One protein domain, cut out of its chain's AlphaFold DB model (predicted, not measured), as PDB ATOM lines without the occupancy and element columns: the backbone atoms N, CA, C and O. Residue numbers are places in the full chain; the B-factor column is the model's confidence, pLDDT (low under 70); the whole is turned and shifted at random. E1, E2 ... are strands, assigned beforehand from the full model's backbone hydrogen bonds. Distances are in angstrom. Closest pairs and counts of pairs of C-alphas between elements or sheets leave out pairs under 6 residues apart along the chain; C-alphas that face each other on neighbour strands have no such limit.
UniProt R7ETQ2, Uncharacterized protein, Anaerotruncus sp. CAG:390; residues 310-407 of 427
ATOM      1  N   PHE A 310       9.510  34.346  35.343       86.12
ATOM      2  CA  PHE A 310      10.450  33.639  36.203       86.12
ATOM      3  C   PHE A 310      11.872  33.740  35.645       86.12
ATOM      4  O   PHE A 310      12.103  33.484  34.464       86.12
ATOM      5  N   GLU A 311      12.830  34.113  36.494       90.00
ATOM      6  CA  GLU A 311      14.240  34.255  36.124       90.00
ATOM      7  C   GLU A 311      15.091  33.198  36.827       90.00
ATOM      8  O   GLU A 311      15.006  33.022  38.043       90.00
ATOM      9  N   PHE A 312      15.983  32.549  36.079       89.75
ATOM     10  CA  PHE A 312      17.016  31.687  36.647       89.75
ATOM     11  C   PHE A 312      18.337  31.799  35.884       89.75
ATOM     12  O   PHE A 312      18.399  32.184  34.716       89.75
ATOM     13  N   SER A 313      19.432  31.471  36.570       90.19
ATOM     14  CA  SER A 313      20.775  31.506  35.985       90.19
ATOM     15  C   SER A 313      21.069  30.232  35.196       90.19
ATOM     16  O   SER A 313      20.774  29.130  35.657       90.19
ATOM     17  N   VAL A 314      21.721  30.374  34.042       87.69
ATOM     18  CA  VAL A 314      22.206  29.237  33.253       87.69
ATOM     19  C   VAL A 314      23.458  28.662  33.926       87.69
ATOM     20  O   VAL A 314      24.436  29.394  34.130       87.69
ATOM     21  N   PRO A 315      23.497  27.356  34.252       88.62
ATOM     22  CA  PRO A 315      24.694  26.732  34.803       88.62
ATOM     23  C   PRO A 315      25.887  26.899  33.863       88.62
ATOM     24  O   PRO A 315      25.761  26.729  32.655       88.62
ATOM     25  N   LYS A 316      27.072  27.216  34.391       87.75
ATOM     26  CA  LYS A 316      28.272  27.455  33.561       87.75
ATOM     27  C   LYS A 316      28.894  26.184  32.982       87.75
ATOM     28  O   LYS A 316      29.695  26.276  32.058       87.75
ATOM     29  N   VAL A 317      28.570  25.030  33.555       90.62
ATOM     30  CA  VAL A 317      29.127  23.726  33.189       90.62
ATOM     31  C   VAL A 317      27.972  22.785  32.889       90.62
ATOM     32  O   VAL A 317      26.952  22.832  33.580       90.62
ATOM     33  N   ASP A 318      28.145  21.938  31.879       91.56
ATOM     34  CA  ASP A 318      27.192  20.884  31.544       91.56
ATOM     35  C   ASP A 318      26.935  19.968  32.747       91.56
ATOM     36  O   ASP A 318      27.831  19.687  33.548       91.56
ATOM     37  N   GLY A 319      25.692  19.520  32.884       91.44
ATOM     38  CA  GLY A 319      25.238  18.755  34.042       91.44
ATOM     39  C   GLY A 319      23.842  19.153  34.498       91.44
ATOM     40  O   GLY A 319      23.248  20.099  33.981       91.44
ATOM     41  N   GLU A 320      23.321  18.399  35.460       94.56
ATOM     42  CA  GLU A 320      22.016  18.630  36.074       94.56
ATOM     43  C   GLU A 320      22.167  19.311  37.436       94.56
ATOM     44  O   GLU A 320      23.012  18.932  38.250       94.56
ATOM     45  N   TYR A 321      21.339  20.322  37.670       93.56
ATOM     46  CA  TYR A 321      21.341  21.146  38.867       93.56
ATOM     47  C   TYR A 321      19.912  21.260  39.380       93.56
ATOM     48  O   TYR A 321      18.989  21.517  38.608       93.56
ATOM     49  N   ALA A 322      19.732  21.083  40.685       92.81
ATOM     50  CA  ALA A 322      18.452  21.346  41.320       92.81
ATOM     51  C   ALA A 322      18.164  22.849  41.295       92.81
ATOM     52  O   ALA A 322      19.053  23.669  41.543       92.81
ATOM     53  N   ILE A 323      16.914  23.185  41.017       91.38
ATOM     54  CA  ILE A 323      16.372  24.532  41.141       91.38
ATOM     55  C   ILE A 323      15.083  24.435  41.946       91.38
ATOM     56  O   ILE A 323      14.458  23.381  42.003       91.38
ATOM     57  N   ASP A 324      14.724  25.530  42.593       88.12
ATOM     58  CA  ASP A 324      13.485  25.637  43.345       88.12
ATOM     59  C   ASP A 324      12.884  26.999  43.021       88.12
ATOM     60  O   ASP A 324      13.562  28.029  43.111       88.12
ATOM     61  N   GLY A 325      11.646  26.988  42.553       86.19
ATOM     62  CA  GLY A 325      10.957  28.195  42.146       86.19
ATOM     63  C   GLY A 325       9.615  27.893  41.512       86.19
ATOM     64  O   GLY A 325       9.476  26.963  40.723       86.19
ATOM     65  N   THR A 326       8.628  28.709  41.839       88.62
ATOM     66  CA  THR A 326       7.295  28.628  41.249       88.62
ATOM     67  C   THR A 326       7.268  29.432  39.956       88.62
ATOM     68  O   THR A 326       7.617  30.614  39.956       88.62
ATOM     69  N   LEU A 327       6.879  28.790  38.853       88.00
ATOM     70  CA  LEU A 327       6.766  29.439  37.551       88.00
ATOM     71  C   LEU A 327       5.390  30.069  37.366       88.00
ATOM     72  O   LEU A 327       5.315  31.244  37.033       88.00
ATOM     73  N   ILE A 328       4.317  29.301  37.560       88.25
ATOM     74  CA  ILE A 328       2.932  29.779  37.488       88.25
ATOM     75  C   ILE A 328       2.153  29.235  38.683       88.25
ATOM     76  O   ILE A 328       2.322  28.085  39.076       88.25
ATOM     77  N   ASP A 329       1.306  30.081  39.255       87.62
ATOM     78  CA  ASP A 329       0.436  29.732  40.372       87.62
ATOM     79  C   ASP A 329      -0.954  30.316  40.119       87.62
ATOM     80  O   ASP A 329      -1.092  31.510  39.830       87.62
ATOM     81  N   ASN A 330      -1.973  29.462  40.129       84.12
ATOM     82  CA  ASN A 330      -3.358  29.842  39.882       84.12
ATOM     83  C   ASN A 330      -4.334  28.882  40.585       84.12
ATOM     84  O   ASN A 330      -3.940  27.869  41.154       84.12
ATOM     85  N   ASP A 331      -5.631  29.181  40.496       81.88
ATOM     86  CA  ASP A 331      -6.690  28.414  41.173       81.88
ATOM     87  C   ASP A 331      -6.826  26.948  40.705       81.88
ATOM     88  O   ASP A 331      -7.548  26.170  41.328       81.88
ATOM     89  N   VAL A 332      -6.202  26.568  39.586       83.12
ATOM     90  CA  VAL A 332      -6.275  25.221  39.005       83.12
ATOM     91  C   VAL A 332      -5.042  24.392  39.356       83.12
ATOM     92  O   VAL A 332      -5.192  23.211  39.668       83.12
ATOM     93  N   PHE A 333      -3.846  24.980  39.297       88.25
ATOM     94  CA  PHE A 333      -2.586  24.286  39.568       88.25
ATOM     95  C   PHE A 333      -1.444  25.259  39.898       88.25
ATOM     96  O   PHE A 333      -1.496  26.446  39.561       88.25
ATOM     97  N   THR A 334      -0.369  24.709  40.460       90.06
ATOM     98  CA  THR A 334       0.941  25.356  40.584       90.06
ATOM     99  C   THR A 334       1.980  24.588  39.764       90.06
ATOM    100  O   THR A 334       2.086  23.369  39.875       90.06
ATOM    101  N   GLU A 335       2.780  25.287  38.958       92.06
ATOM    102  CA  GLU A 335       3.956  24.722  38.286       92.06
ATOM    103  C   GLU A 335       5.236  25.156  38.997       92.06
ATOM    104  O   GLU A 335       5.501  26.349  39.160       92.06
ATOM    105  N   ASN A 336       6.065  24.184  39.364       92.88
ATOM    106  CA  ASN A 336       7.332  24.408  40.047       92.88
ATOM    107  C   ASN A 336       8.507  23.904  39.212       92.88
ATOM    108  O   ASN A 336       8.499  22.782  38.709       92.88
ATOM    109  N   ALA A 337       9.551  24.715  39.109       92.69
ATOM    110  CA  ALA A 337      10.853  24.333  38.589       92.69
ATOM    111  C   ALA A 337      11.522  23.356  39.562       92.69
ATOM    112  O   ALA A 337      11.579  23.624  40.759       92.69
ATOM    113  N   VAL A 338      12.061  22.249  39.043       94.12
ATOM    114  CA  VAL A 338      12.690  21.199  39.865       94.12
ATOM    115  C   VAL A 338      14.158  21.011  39.515       94.12
ATOM    116  O   VAL A 338      15.023  20.936  40.392       94.12
ATOM    117  N   SER A 339      14.470  20.915  38.223       94.44
ATOM    118  CA  SER A 339      15.854  20.783  37.783       94.44
ATOM    119  C   SER A 339      16.102  21.465  36.452       94.44
ATOM    120  O   SER A 339      15.212  21.637  35.621       94.44
ATOM    121  N   ILE A 340      17.356  21.854  36.263       94.19
ATOM    122  CA  ILE A 340      17.887  22.340  35.003       94.19
ATOM    123  C   ILE A 340      19.067  21.473  34.597       94.19
ATOM    124  O   ILE A 340      19.997  21.265  35.377       94.19
ATOM    125  N   ARG A 341      19.057  20.989  33.359       94.88
ATOM    126  CA  ARG A 341      20.151  20.205  32.796       94.88
ATOM    127  C   ARG A 341      20.716  20.888  31.565       94.88
ATOM    128  O   ARG A 341      20.001  21.085  30.587       94.88
ATOM    129  N   ARG A 342      22.001  21.233  31.604       92.56
ATOM    130  CA  ARG A 342      22.709  21.862  30.486       92.56
ATOM    131  C   ARG A 342      23.490  20.829  29.678       92.56
ATOM    132  O   ARG A 342      24.223  20.027  30.255       92.56
ATOM    133  N   GLU A 343      23.358  20.912  28.360       93.12
ATOM    134  CA  GLU A 343      24.122  20.164  27.361       93.12
ATOM    135  C   GLU A 343      24.561  21.140  26.251       93.12
ATOM    136  O   GLU A 343      23.826  21.392  25.295       93.12
ATOM    137  N   GLY A 344      25.743  21.750  26.387       89.75
ATOM    138  CA  GLY A 344      26.257  22.717  25.413       89.75
ATOM    139  C   GLY A 344      25.447  24.021  25.358       89.75
ATOM    140  O   GLY A 344      25.490  24.825  26.298       89.75
ATOM    141  N   ASP A 345      24.768  24.253  24.229       89.69
ATOM    142  CA  ASP A 345      23.845  25.371  23.965       89.69
ATOM    143  C   ASP A 345      22.367  24.997  24.189       89.69
ATOM    144  O   ASP A 345      21.470  25.783  23.879       89.69
ATOM    145  N   ILE A 346      22.105  23.809  24.739       93.25
ATOM    146  CA  ILE A 346      20.765  23.331  25.074       93.25
ATOM    147  C   ILE A 346      20.615  23.256  26.592       93.25
ATOM    148  O   ILE A 346      21.496  22.799  27.323       93.25
ATOM    149  N   VAL A 347      19.458  23.696  27.064       93.06
ATOM    150  CA  VAL A 347      19.023  23.653  28.452       93.06
ATOM    151  C   VAL A 347      17.701  22.900  28.511       93.06
ATOM    152  O   VAL A 347      16.746  23.249  27.828       93.06
ATOM    153  N   TYR A 348      17.637  21.869  29.342       94.38
ATOM    154  CA  TYR A 348      16.406  21.162  29.664       94.38
ATOM    155  C   TYR A 348      15.907  21.653  31.015       94.38
ATOM    156  O   TYR A 348      16.619  21.517  32.010       94.38
ATOM    157  N   LEU A 349      14.710  22.225  31.046       93.69
ATOM    158  CA  LEU A 349      14.040  22.634  32.274       93.69
ATOM    159  C   LEU A 349      12.985  21.587  32.629       93.69
ATOM    160  O   LEU A 349      12.045  21.388  31.864       93.69
ATOM    161  N   THR A 350      13.151  20.938  33.778       94.25
ATOM    162  CA  THR A 350      12.179  19.997  34.336       94.25
ATOM    163  C   THR A 350      11.299  20.725  35.341       94.25
ATOM    164  O   THR A 350      11.806  21.292  36.316       94.25
ATOM    165  N   THR A 351       9.988  20.670  35.132       93.25
ATOM    166  CA  THR A 351       8.974  21.241  36.015       93.25
ATOM    167  C   THR A 351       8.017  20.166  36.525       93.25
ATOM    168  O   THR A 351       7.917  19.078  35.950       93.25
ATOM    169  N   LYS A 352       7.348  20.460  37.640       92.62
ATOM    170  CA  LYS A 352       6.294  19.644  38.243       92.62
ATOM    171  C   LYS A 352       5.017  20.448  38.420       92.62
ATOM    172  O   LYS A 352       5.071  21.582  38.888       92.62
ATOM    173  N   ILE A 353       3.895  19.821  38.103       90.50
ATOM    174  CA  ILE A 353       2.544  20.354  38.188       90.50
ATOM    175  C   ILE A 353       1.860  19.764  39.413       90.50
ATOM    176  O   ILE A 353       1.727  18.549  39.538       90.50
ATOM    177  N   ASP A 354       1.414  20.641  40.299       89.69
ATOM    178  CA  ASP A 354       0.571  20.309  41.439       89.69
ATOM    179  C   ASP A 354      -0.842  20.823  41.153       89.69
ATOM    180  O   ASP A 354      -1.062  22.033  41.102       89.69
ATOM    181  N   ALA A 355      -1.774  19.918  40.851       87.56
ATOM    182  CA  ALA A 355      -3.146  20.271  40.505       87.56
ATOM    183  C   ALA A 355      -3.993  20.420  41.776       87.56
ATOM    184  O   ALA A 355      -4.043  19.512  42.591       87.56
ATOM    185  N   HIS A 356      -4.706  21.540  41.913       85.69
ATOM    186  CA  HIS A 356      -5.509  21.849  43.108       85.69
ATOM    187  C   HIS A 356      -7.007  21.632  42.909       85.69
ATOM    188  O   HIS A 356      -7.756  21.567  43.885       85.69
ATOM    189  N   LYS A 357      -7.458  21.600  41.647       78.88
ATOM    190  CA  LYS A 357      -8.883  21.559  41.298       78.88
ATOM    191  C   LYS A 357      -9.266  20.294  40.536       78.88
ATOM    192  O   LYS A 357      -9.999  19.468  41.060       78.88
ATOM    193  N   TYR A 358      -8.742  20.123  39.322       79.12
ATOM    194  CA  TYR A 358      -9.097  18.996  38.460       79.12
ATOM    195  C   TYR A 358      -7.985  17.946  38.483       79.12
ATOM    196  O   TYR A 358      -6.929  18.162  37.898       79.12
ATOM    197  N   GLU A 359      -8.208  16.813  39.148       74.81
ATOM    198  CA  GLU A 359      -7.218  15.733  39.222       74.81
ATOM    199  C   GLU A 359      -7.659  14.479  38.440       74.81
ATOM    200  O   GLU A 359      -8.752  13.956  38.693       74.81
ATOM    201  N   PRO A 360      -6.803  13.920  37.562       76.38
ATOM    202  CA  PRO A 360      -5.509  14.441  37.110       76.38
ATOM    203  C   PRO A 360      -5.641  15.503  35.999       76.38
ATOM    204  O   PRO A 360      -6.587  15.501  35.212       76.38
ATOM    205  N   LEU A 361      -4.636  16.380  35.904       81.62
ATOM    206  CA  LEU A 361      -4.351  17.149  34.690       81.62
ATOM    207  C   LEU A 361      -3.356  16.362  33.827       81.62
ATOM    208  O   LEU A 361      -2.424  15.761  34.350       81.62
ATOM    209  N   THR A 362      -3.531  16.377  32.509       79.75
ATOM    210  CA  THR A 362      -2.617  15.778  31.519       79.75
ATOM    211  C   THR A 362      -2.572  16.663  30.283       79.75
ATOM    212  O   THR A 362      -3.268  17.681  30.223       79.75
ATOM    213  N   ASP A 363      -1.712  16.314  29.320       77.31
ATOM    214  CA  ASP A 363      -1.416  17.129  28.135       77.31
ATOM    215  C   ASP A 363      -1.151  18.600  28.507       77.31
ATOM    216  O   ASP A 363      -1.645  19.532  27.870       77.31
ATOM    217  N   PHE A 364      -0.412  18.795  29.600       81.88
ATOM    218  CA  PHE A 364      -0.119  20.108  30.150       81.88
ATOM    219  C   PHE A 364       0.984  20.806  29.355       81.88
ATOM    220  O   PHE A 364       2.020  20.206  29.052       81.88
ATOM    221  N   TYR A 365       0.783  22.088  29.067       82.69
ATOM    222  CA  TYR A 365       1.775  22.931  28.416       82.69
ATOM    223  C   TYR A 365       1.605  24.398  28.814       82.69
ATOM    224  O   TYR A 365       0.491  24.911  28.867       82.69
ATOM    225  N   VAL A 366       2.726  25.091  29.006       85.44
ATOM    226  CA  VAL A 366       2.779  26.555  29.119       85.44
ATOM    227  C   VAL A 366       3.648  27.094  27.996       85.44
ATOM    228  O   VAL A 366       4.792  26.666  27.831       85.44
ATOM    229  N   ASP A 367       3.099  28.040  27.241       85.75
ATOM    230  CA  ASP A 367       3.830  28.804  26.242       85.75
ATOM    231  C   ASP A 367       4.658  29.881  26.944       85.75
ATOM    232  O   ASP A 367       4.127  30.890  27.427       85.75
ATOM    233  N   TYR A 368       5.962  29.633  27.034       87.00
ATOM    234  CA  TYR A 368       6.930  30.571  27.578       87.00
ATOM    235  C   TYR A 368       7.669  31.297  26.460       87.00
ATOM    236  O   TYR A 368       8.383  30.690  25.663       87.00
ATOM    237  N   ASP A 369       7.578  32.621  26.491       86.12
ATOM    238  CA  ASP A 369       8.446  33.510  25.731       86.12
ATOM    239  C   ASP A 369       9.693  33.848  26.561       86.12
ATOM    240  O   ASP A 369       9.615  33.976  27.784       86.12
ATOM    241  N   SER A 370      10.851  33.997  25.921       85.69
ATOM    242  CA  SER A 370      12.093  34.359  26.604       85.69
ATOM    243  C   SER A 370      13.055  35.087  25.666       85.69
ATOM    244  O   SER A 370      13.458  34.536  24.640       85.69
ATOM    245  N   PRO A 371      13.533  36.292  26.023       84.12
ATOM    246  CA  PRO A 371      14.582  36.964  25.262       84.12
ATOM    247  C   PRO A 371      15.864  36.116  25.197       84.12
ATOM    248  O   PRO A 371      16.331  35.626  26.224       84.12
ATOM    249  N   GLY A 372      16.442  35.943  24.002       80.25
ATOM    250  CA  GLY A 372      17.706  35.212  23.801       80.25
ATOM    251  C   GLY A 372      17.627  33.691  24.007       80.25
ATOM    252  O   GLY A 372      18.658  33.013  24.025       80.25
ATOM    253  N   VAL A 373      16.419  33.140  24.165       86.56
ATOM    254  CA  VAL A 373      16.187  31.704  24.344       86.56
ATOM    255  C   VAL A 373      15.039  31.270  23.449       86.56
ATOM    256  O   VAL A 373      13.971  31.868  23.446       86.56
ATOM    257  N   ARG A 374      15.248  30.196  22.693       86.69
ATOM    258  CA  ARG A 374      14.220  29.615  21.831       86.69
ATOM    259  C   ARG A 374      13.722  28.305  22.423       86.69
ATOM    260  O   ARG A 374      14.520  27.390  22.616       86.69
ATOM    261  N   MET A 375      12.414  28.185  22.629       87.81
ATOM    262  CA  MET A 375      11.777  26.898  22.908       87.81
ATOM    263  C   MET A 375      11.866  26.013  21.657       87.81
ATOM    264  O   MET A 375      11.368  26.388  20.598       87.81
ATOM    265  N   GLU A 376      12.554  24.875  21.745       87.75
ATOM    266  CA  GLU A 376      12.676  23.929  20.627       87.75
ATOM    267  C   GLU A 376      11.645  22.810  20.688       87.75
ATOM    268  O   GLU A 376      11.209  22.338  19.643       87.75
ATOM    269  N   ASP A 377      11.323  22.351  21.894       85.56
ATOM    270  CA  ASP A 377      10.447  21.207  22.116       85.56
ATOM    271  C   ASP A 377       9.964  21.187  23.570       85.56
ATOM    272  O   ASP A 377      10.589  21.789  24.450       85.56
ATOM    273  N   TRP A 378       8.894  20.450  23.836       84.56
ATOM    274  CA  TRP A 378       8.461  20.119  25.187       84.56
ATOM    275  C   TRP A 378       7.857  18.720  25.217       84.56
ATOM    276  O   TRP A 378       7.310  18.227  24.232       84.56
ATOM    277  N   ASN A 379       7.945  18.064  26.368       84.12
ATOM    278  CA  ASN A 379       7.316  16.767  26.557       84.12
ATOM    279  C   ASN A 379       6.794  16.618  27.984       84.12
ATOM    280  O   ASN A 379       7.523  16.865  28.947       84.12
ATOM    281  N   THR A 380       5.553  16.161  28.104       80.38
ATOM    282  CA  THR A 380       4.940  15.775  29.373       80.38
ATOM    283  C   THR A 380       5.303  14.320  29.663       80.38
ATOM    284  O   THR A 380       5.029  13.416  28.874       80.38
ATOM    285  N   ARG A 381       5.955  14.076  30.798       78.69
ATOM    286  CA  ARG A 381       6.223  12.737  31.320       78.69
ATOM    287  C   ARG A 381       5.254  12.425  32.444       78.69
ATOM    288  O   ARG A 381       4.977  13.274  33.285       78.69
ATOM    289  N   GLU A 382       4.822  11.169  32.478       76.94
ATOM    290  CA  GLU A 382       3.863  10.685  33.471       76.94
ATOM    291  C   GLU A 382       2.580  11.528  33.413       76.94
ATOM    292  O   GLU A 382       1.945  11.582  32.359       76.94
ATOM    293  N   THR A 383       2.204  12.175  34.512       73.31
ATOM    294  CA  THR A 383       1.012  13.032  34.606       73.31
ATOM    295  C   THR A 383       1.320  14.430  35.122       73.31
ATOM    296  O   THR A 383       0.544  15.343  34.882       73.31
ATOM    297  N   ASP A 384       2.439  14.613  35.823       83.19
ATOM    298  CA  ASP A 384       2.744  15.837  36.567       83.19
ATOM    299  C   ASP A 384       4.031  16.525  36.101       83.19
ATOM    300  O   ASP A 384       4.329  17.614  36.567       83.19
ATOM    301  N   THR A 385       4.834  15.909  35.234       88.81
ATOM    302  CA  THR A 385       6.192  16.387  34.956       88.81
ATOM    303  C   THR A 385       6.290  16.903  33.528       88.81
ATOM    304  O   THR A 385       5.987  16.174  32.586       88.81
ATOM    305  N   VAL A 386       6.775  18.129  33.331       89.94
ATOM    306  CA  VAL A 386       7.035  18.682  31.991       89.94
ATOM    307  C   VAL A 386       8.513  18.979  31.819       89.94
ATOM    308  O   VAL A 386       9.186  19.460  32.725       89.94
ATOM    309  N   ILE A 387       9.045  18.640  30.647       92.31
ATOM    310  CA  ILE A 387      10.429  18.925  30.280       92.31
ATOM    311  C   ILE A 387      10.425  19.844  29.069       92.31
ATOM    312  O   ILE A 387      10.038  19.429  27.977       92.31
ATOM    313  N   TYR A 388      10.912  21.065  29.256       92.38
ATOM    314  CA  TYR A 388      11.096  22.054  28.200       92.38
ATOM    315  C   TYR A 388      12.520  21.993  27.663       92.38
ATOM    316  O   TYR A 388      13.483  22.035  28.431       92.38
ATOM    317  N   LYS A 389      12.668  21.922  26.340       94.06
ATOM    318  CA  LYS A 389      13.957  21.987  25.654       94.06
ATOM    319  C   LYS A 389      14.180  23.403  25.135       94.06
ATOM    320  O   LYS A 389      13.563  23.835  24.164       94.06
ATOM    321  N   LEU A 390      15.107  24.105  25.766       92.50
ATOM    322  CA  LEU A 390      15.449  25.494  25.504       92.50
ATOM    323  C   LEU A 390      16.801  25.570  24.792       92.50
ATOM    324  O   LEU A 390      17.798  25.053  25.292       92.50
ATOM    325  N   LYS A 391      16.867  26.245  23.649       92.56
ATOM    326  CA  LYS A 391      18.131  26.599  23.000       92.56
ATOM    327  C   LYS A 391      18.539  28.007  23.407       92.56
ATOM    328  O   LYS A 391      17.796  28.954  23.157       92.56
ATOM    329  N   ILE A 392      19.717  28.134  24.008       91.31
ATOM    330  CA  ILE A 392      20.247  29.411  24.494       91.31
ATOM    331  C   ILE A 392      21.194  30.041  23.468       91.31
ATOM    332  O   ILE A 392      21.992  29.355  22.829       91.31
ATOM    333  N   GLU A 393      21.133  31.362  23.311       88.44
ATOM    334  CA  GLU A 393      22.111  32.094  22.505       88.44
ATOM    335  C   GLU A 393      23.481  32.159  23.202       88.44
ATOM    336  O   GLU A 393      23.598  32.074  24.430       88.44
ATOM    337  N   SER A 394      24.549  32.328  22.418       79.69
ATOM    338  CA  SER A 394      25.910  32.438  22.953       79.69
ATOM    339  C   SER A 394      26.034  33.631  23.906       79.69
ATOM    340  O   SER A 394      25.711  34.758  23.542       79.69
ATOM    341  N   GLY A 395      26.540  33.386  25.115       80.00
ATOM    342  CA  GLY A 395      26.696  34.415  26.146       80.00
ATOM    343  C   GLY A 395      25.478  34.607  27.053       80.00
ATOM    344  O   GLY A 395      25.568  35.403  27.981       80.00
ATOM    345  N   THR A 396      24.391  33.856  26.844       85.44
ATOM    346  CA  THR A 396      23.233  33.844  27.750       85.44
ATOM    347  C   THR A 396      23.635  33.272  29.109       85.44
ATOM    348  O   THR A 396      23.963  32.089  29.231       85.44
ATOM    349  N   ASP A 397      23.629  34.114  30.138       87.06
ATOM    350  CA  ASP A 397      23.920  33.754  31.529       87.06
ATOM    351  C   ASP A 397      22.651  33.626  32.385       87.06
ATOM    352  O   ASP A 397      22.683  33.010  33.455       87.06
ATOM    353  N   LYS A 398      21.528  34.154  31.893       90.06
ATOM    354  CA  LYS A 398      20.220  34.155  32.547       90.06
ATOM    355  C   LYS A 398      19.107  33.864  31.550       90.06
ATOM    356  O   LYS A 398      19.150  34.339  30.420       90.06
ATOM    357  N   ILE A 399      18.103  33.120  31.997       89.50
ATOM    358  CA  ILE A 399      16.861  32.870  31.261       89.50
ATOM    359  C   ILE A 399      15.732  33.576  32.002       89.50
ATOM    360  O   ILE A 399      15.647  33.470  33.226       89.50
ATOM    361  N   VAL A 400      14.878  34.276  31.257       90.25
ATOM    362  CA  VAL A 400      13.665  34.917  31.772       90.25
ATOM    363  C   VAL A 400      12.482  34.336  31.014       90.25
ATOM    364  O   VAL A 400      12.243  34.708  29.872       90.25
ATOM    365  N   LEU A 401      11.750  33.428  31.649       90.12
ATOM    366  CA  LEU A 401      10.549  32.827  31.079       90.12
ATOM    367  C   LEU A 401       9.340  33.703  31.390       90.12
ATOM    368  O   LEU A 401       9.083  34.005  32.551       90.12
ATOM    369  N   ILE A 402       8.593  34.093  30.364       89.25
ATOM    370  CA  ILE A 402       7.384  34.911  30.460       89.25
ATOM    371  C   ILE A 402       6.218  34.065  29.956       89.25
ATOM    372  O   ILE A 402       6.170  33.729  28.772       89.25
ATOM    373  N   ALA A 403       5.281  33.717  30.838       88.50
ATOM    374  CA  ALA A 403       4.116  32.933  30.440       88.50
ATOM    375  C   ALA A 403       3.215  33.776  29.524       88.50
ATOM    376  O   ALA A 403       2.782  34.870  29.893       88.50
ATOM    377  N   ARG A 404       2.928  33.274  28.323       85.62
ATOM    378  CA  ARG A 404       1.982  33.877  27.372       85.62
ATOM    379  C   ARG A 404       0.604  33.253  27.477       85.62
ATOM    380  O   ARG A 404      -0.407  33.943  27.336       85.62
ATOM    381  N   GLU A 405       0.585  31.954  27.724       86.62
ATOM    382  CA  GLU A 405      -0.597  31.114  27.711       86.62
ATOM    383  C   GLU A 405      -0.290  29.763  28.338       86.62
ATOM    384  O   GLU A 405       0.851  29.315  28.316       86.62
ATOM    385  N   TYR A 406      -1.314  29.098  28.858       86.88
ATOM    386  CA  TYR A 406      -1.199  27.708  29.263       86.88
ATOM    387  C   TYR A 406      -2.400  26.890  28.809       86.88
ATOM    388  O   TYR A 406      -3.491  27.414  28.567       86.88
ATOM    389  N   MET A 407      -2.177  25.590  28.683       87.12
ATOM    390  CA  MET A 407      -3.141  24.600  28.251       87.12
ATOM    391  C   MET A 407      -3.075  23.383  29.165       87.12
ATOM    392  O   MET A 407      -1.996  22.964  29.582       87.12
TER     393      MET A 407
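Overview. This is residues 310 to 407 of the 427 residues of an uncharacterized protein of Anaerotruncus sp. CAG:390 (UniProt R7ETQ2). The eight strands stand round one long axis as an elongated, nearly closed barrel: a strongly twisted sheet of five strands, E2 E3 E4 E7 E6, makes one wall, and a three-stranded sheet, E1 E8 E5, makes the other. The ring has two seams without strand pairing, between E1 and E2 and between E5 and E6. You have 98 residues here, with no named helix and eight named strands, E1 to E8 along the chain; both sheets are antiparallel and the class is all strand. The whole is compact, with a radius of gyration of the C-alphas of 13.1 A, and its C-alphas span 41 by 24 by 21 A.

Arrangement. Start at E1, residues 310 to 313, an edge strand antiparallel to E8, residues 398 to 407; N 310 and O 401 are 2.8 A apart, within hydrogen-bond range. E8 has staggered pairing: residues 398 to 401 pair with E1, and residues 402 to 407 pair with the antiparallel E5, residues 361 to 369, where N 367 and O 405 are 2.8 A apart. Next look at E2, residues 319 to 329, the edge strand of the larger sheet; the closest C-alphas of E1 and E2, those of Phe 310 and Leu 327, are 5.7 A apart. E2 forms a hairpin with E3, residues 333 to 343, and N 321 and O 340 are 2.8 A apart. E3 forms a hairpin with E4, residues 346 to 355, where N 336 and O 352 are 2.8 A apart; E2, E3 and E4 are a meander, each strand the antiparallel neighbour of the one before. E4 is also antiparallel to E7, residues 385 to 392, with N 349 and O 388 2.9 A apart. E7 forms a hairpin with E6, residues 373 to 381, the other edge strand; N 376 and O 389 are 2.8 A apart. The closest C-alphas of E5 and E6, those of Asp 363 and Thr 380, are 6.6 A apart. E1 and E4 are apart.

Along the chain. Find C-alpha 310 at (10.450, 33.639, 36.203), where E1 begins. E2 runs 27.9 A and bends by 57 degrees at residue 324. E3 runs 29.7 A from C-alpha 333 at (-2.586, 24.286, 39.568), and E4 runs 28.6 A. E6 bends by 60 degrees at residue 376. E8 runs 25.6 A, bends by 65 degrees at residue 404 and ends at C-alpha 407, (-3.141, 24.600, 28.251).

Size, cuts and confidence. The two C-alphas farthest apart, those of Tyr 358 and Gly 395, are 40.9 A apart. The printed part has no cut, and the seven links between strands are tight. The mean pLDDT of the printed part is 87.6, and no printed residue is under 70.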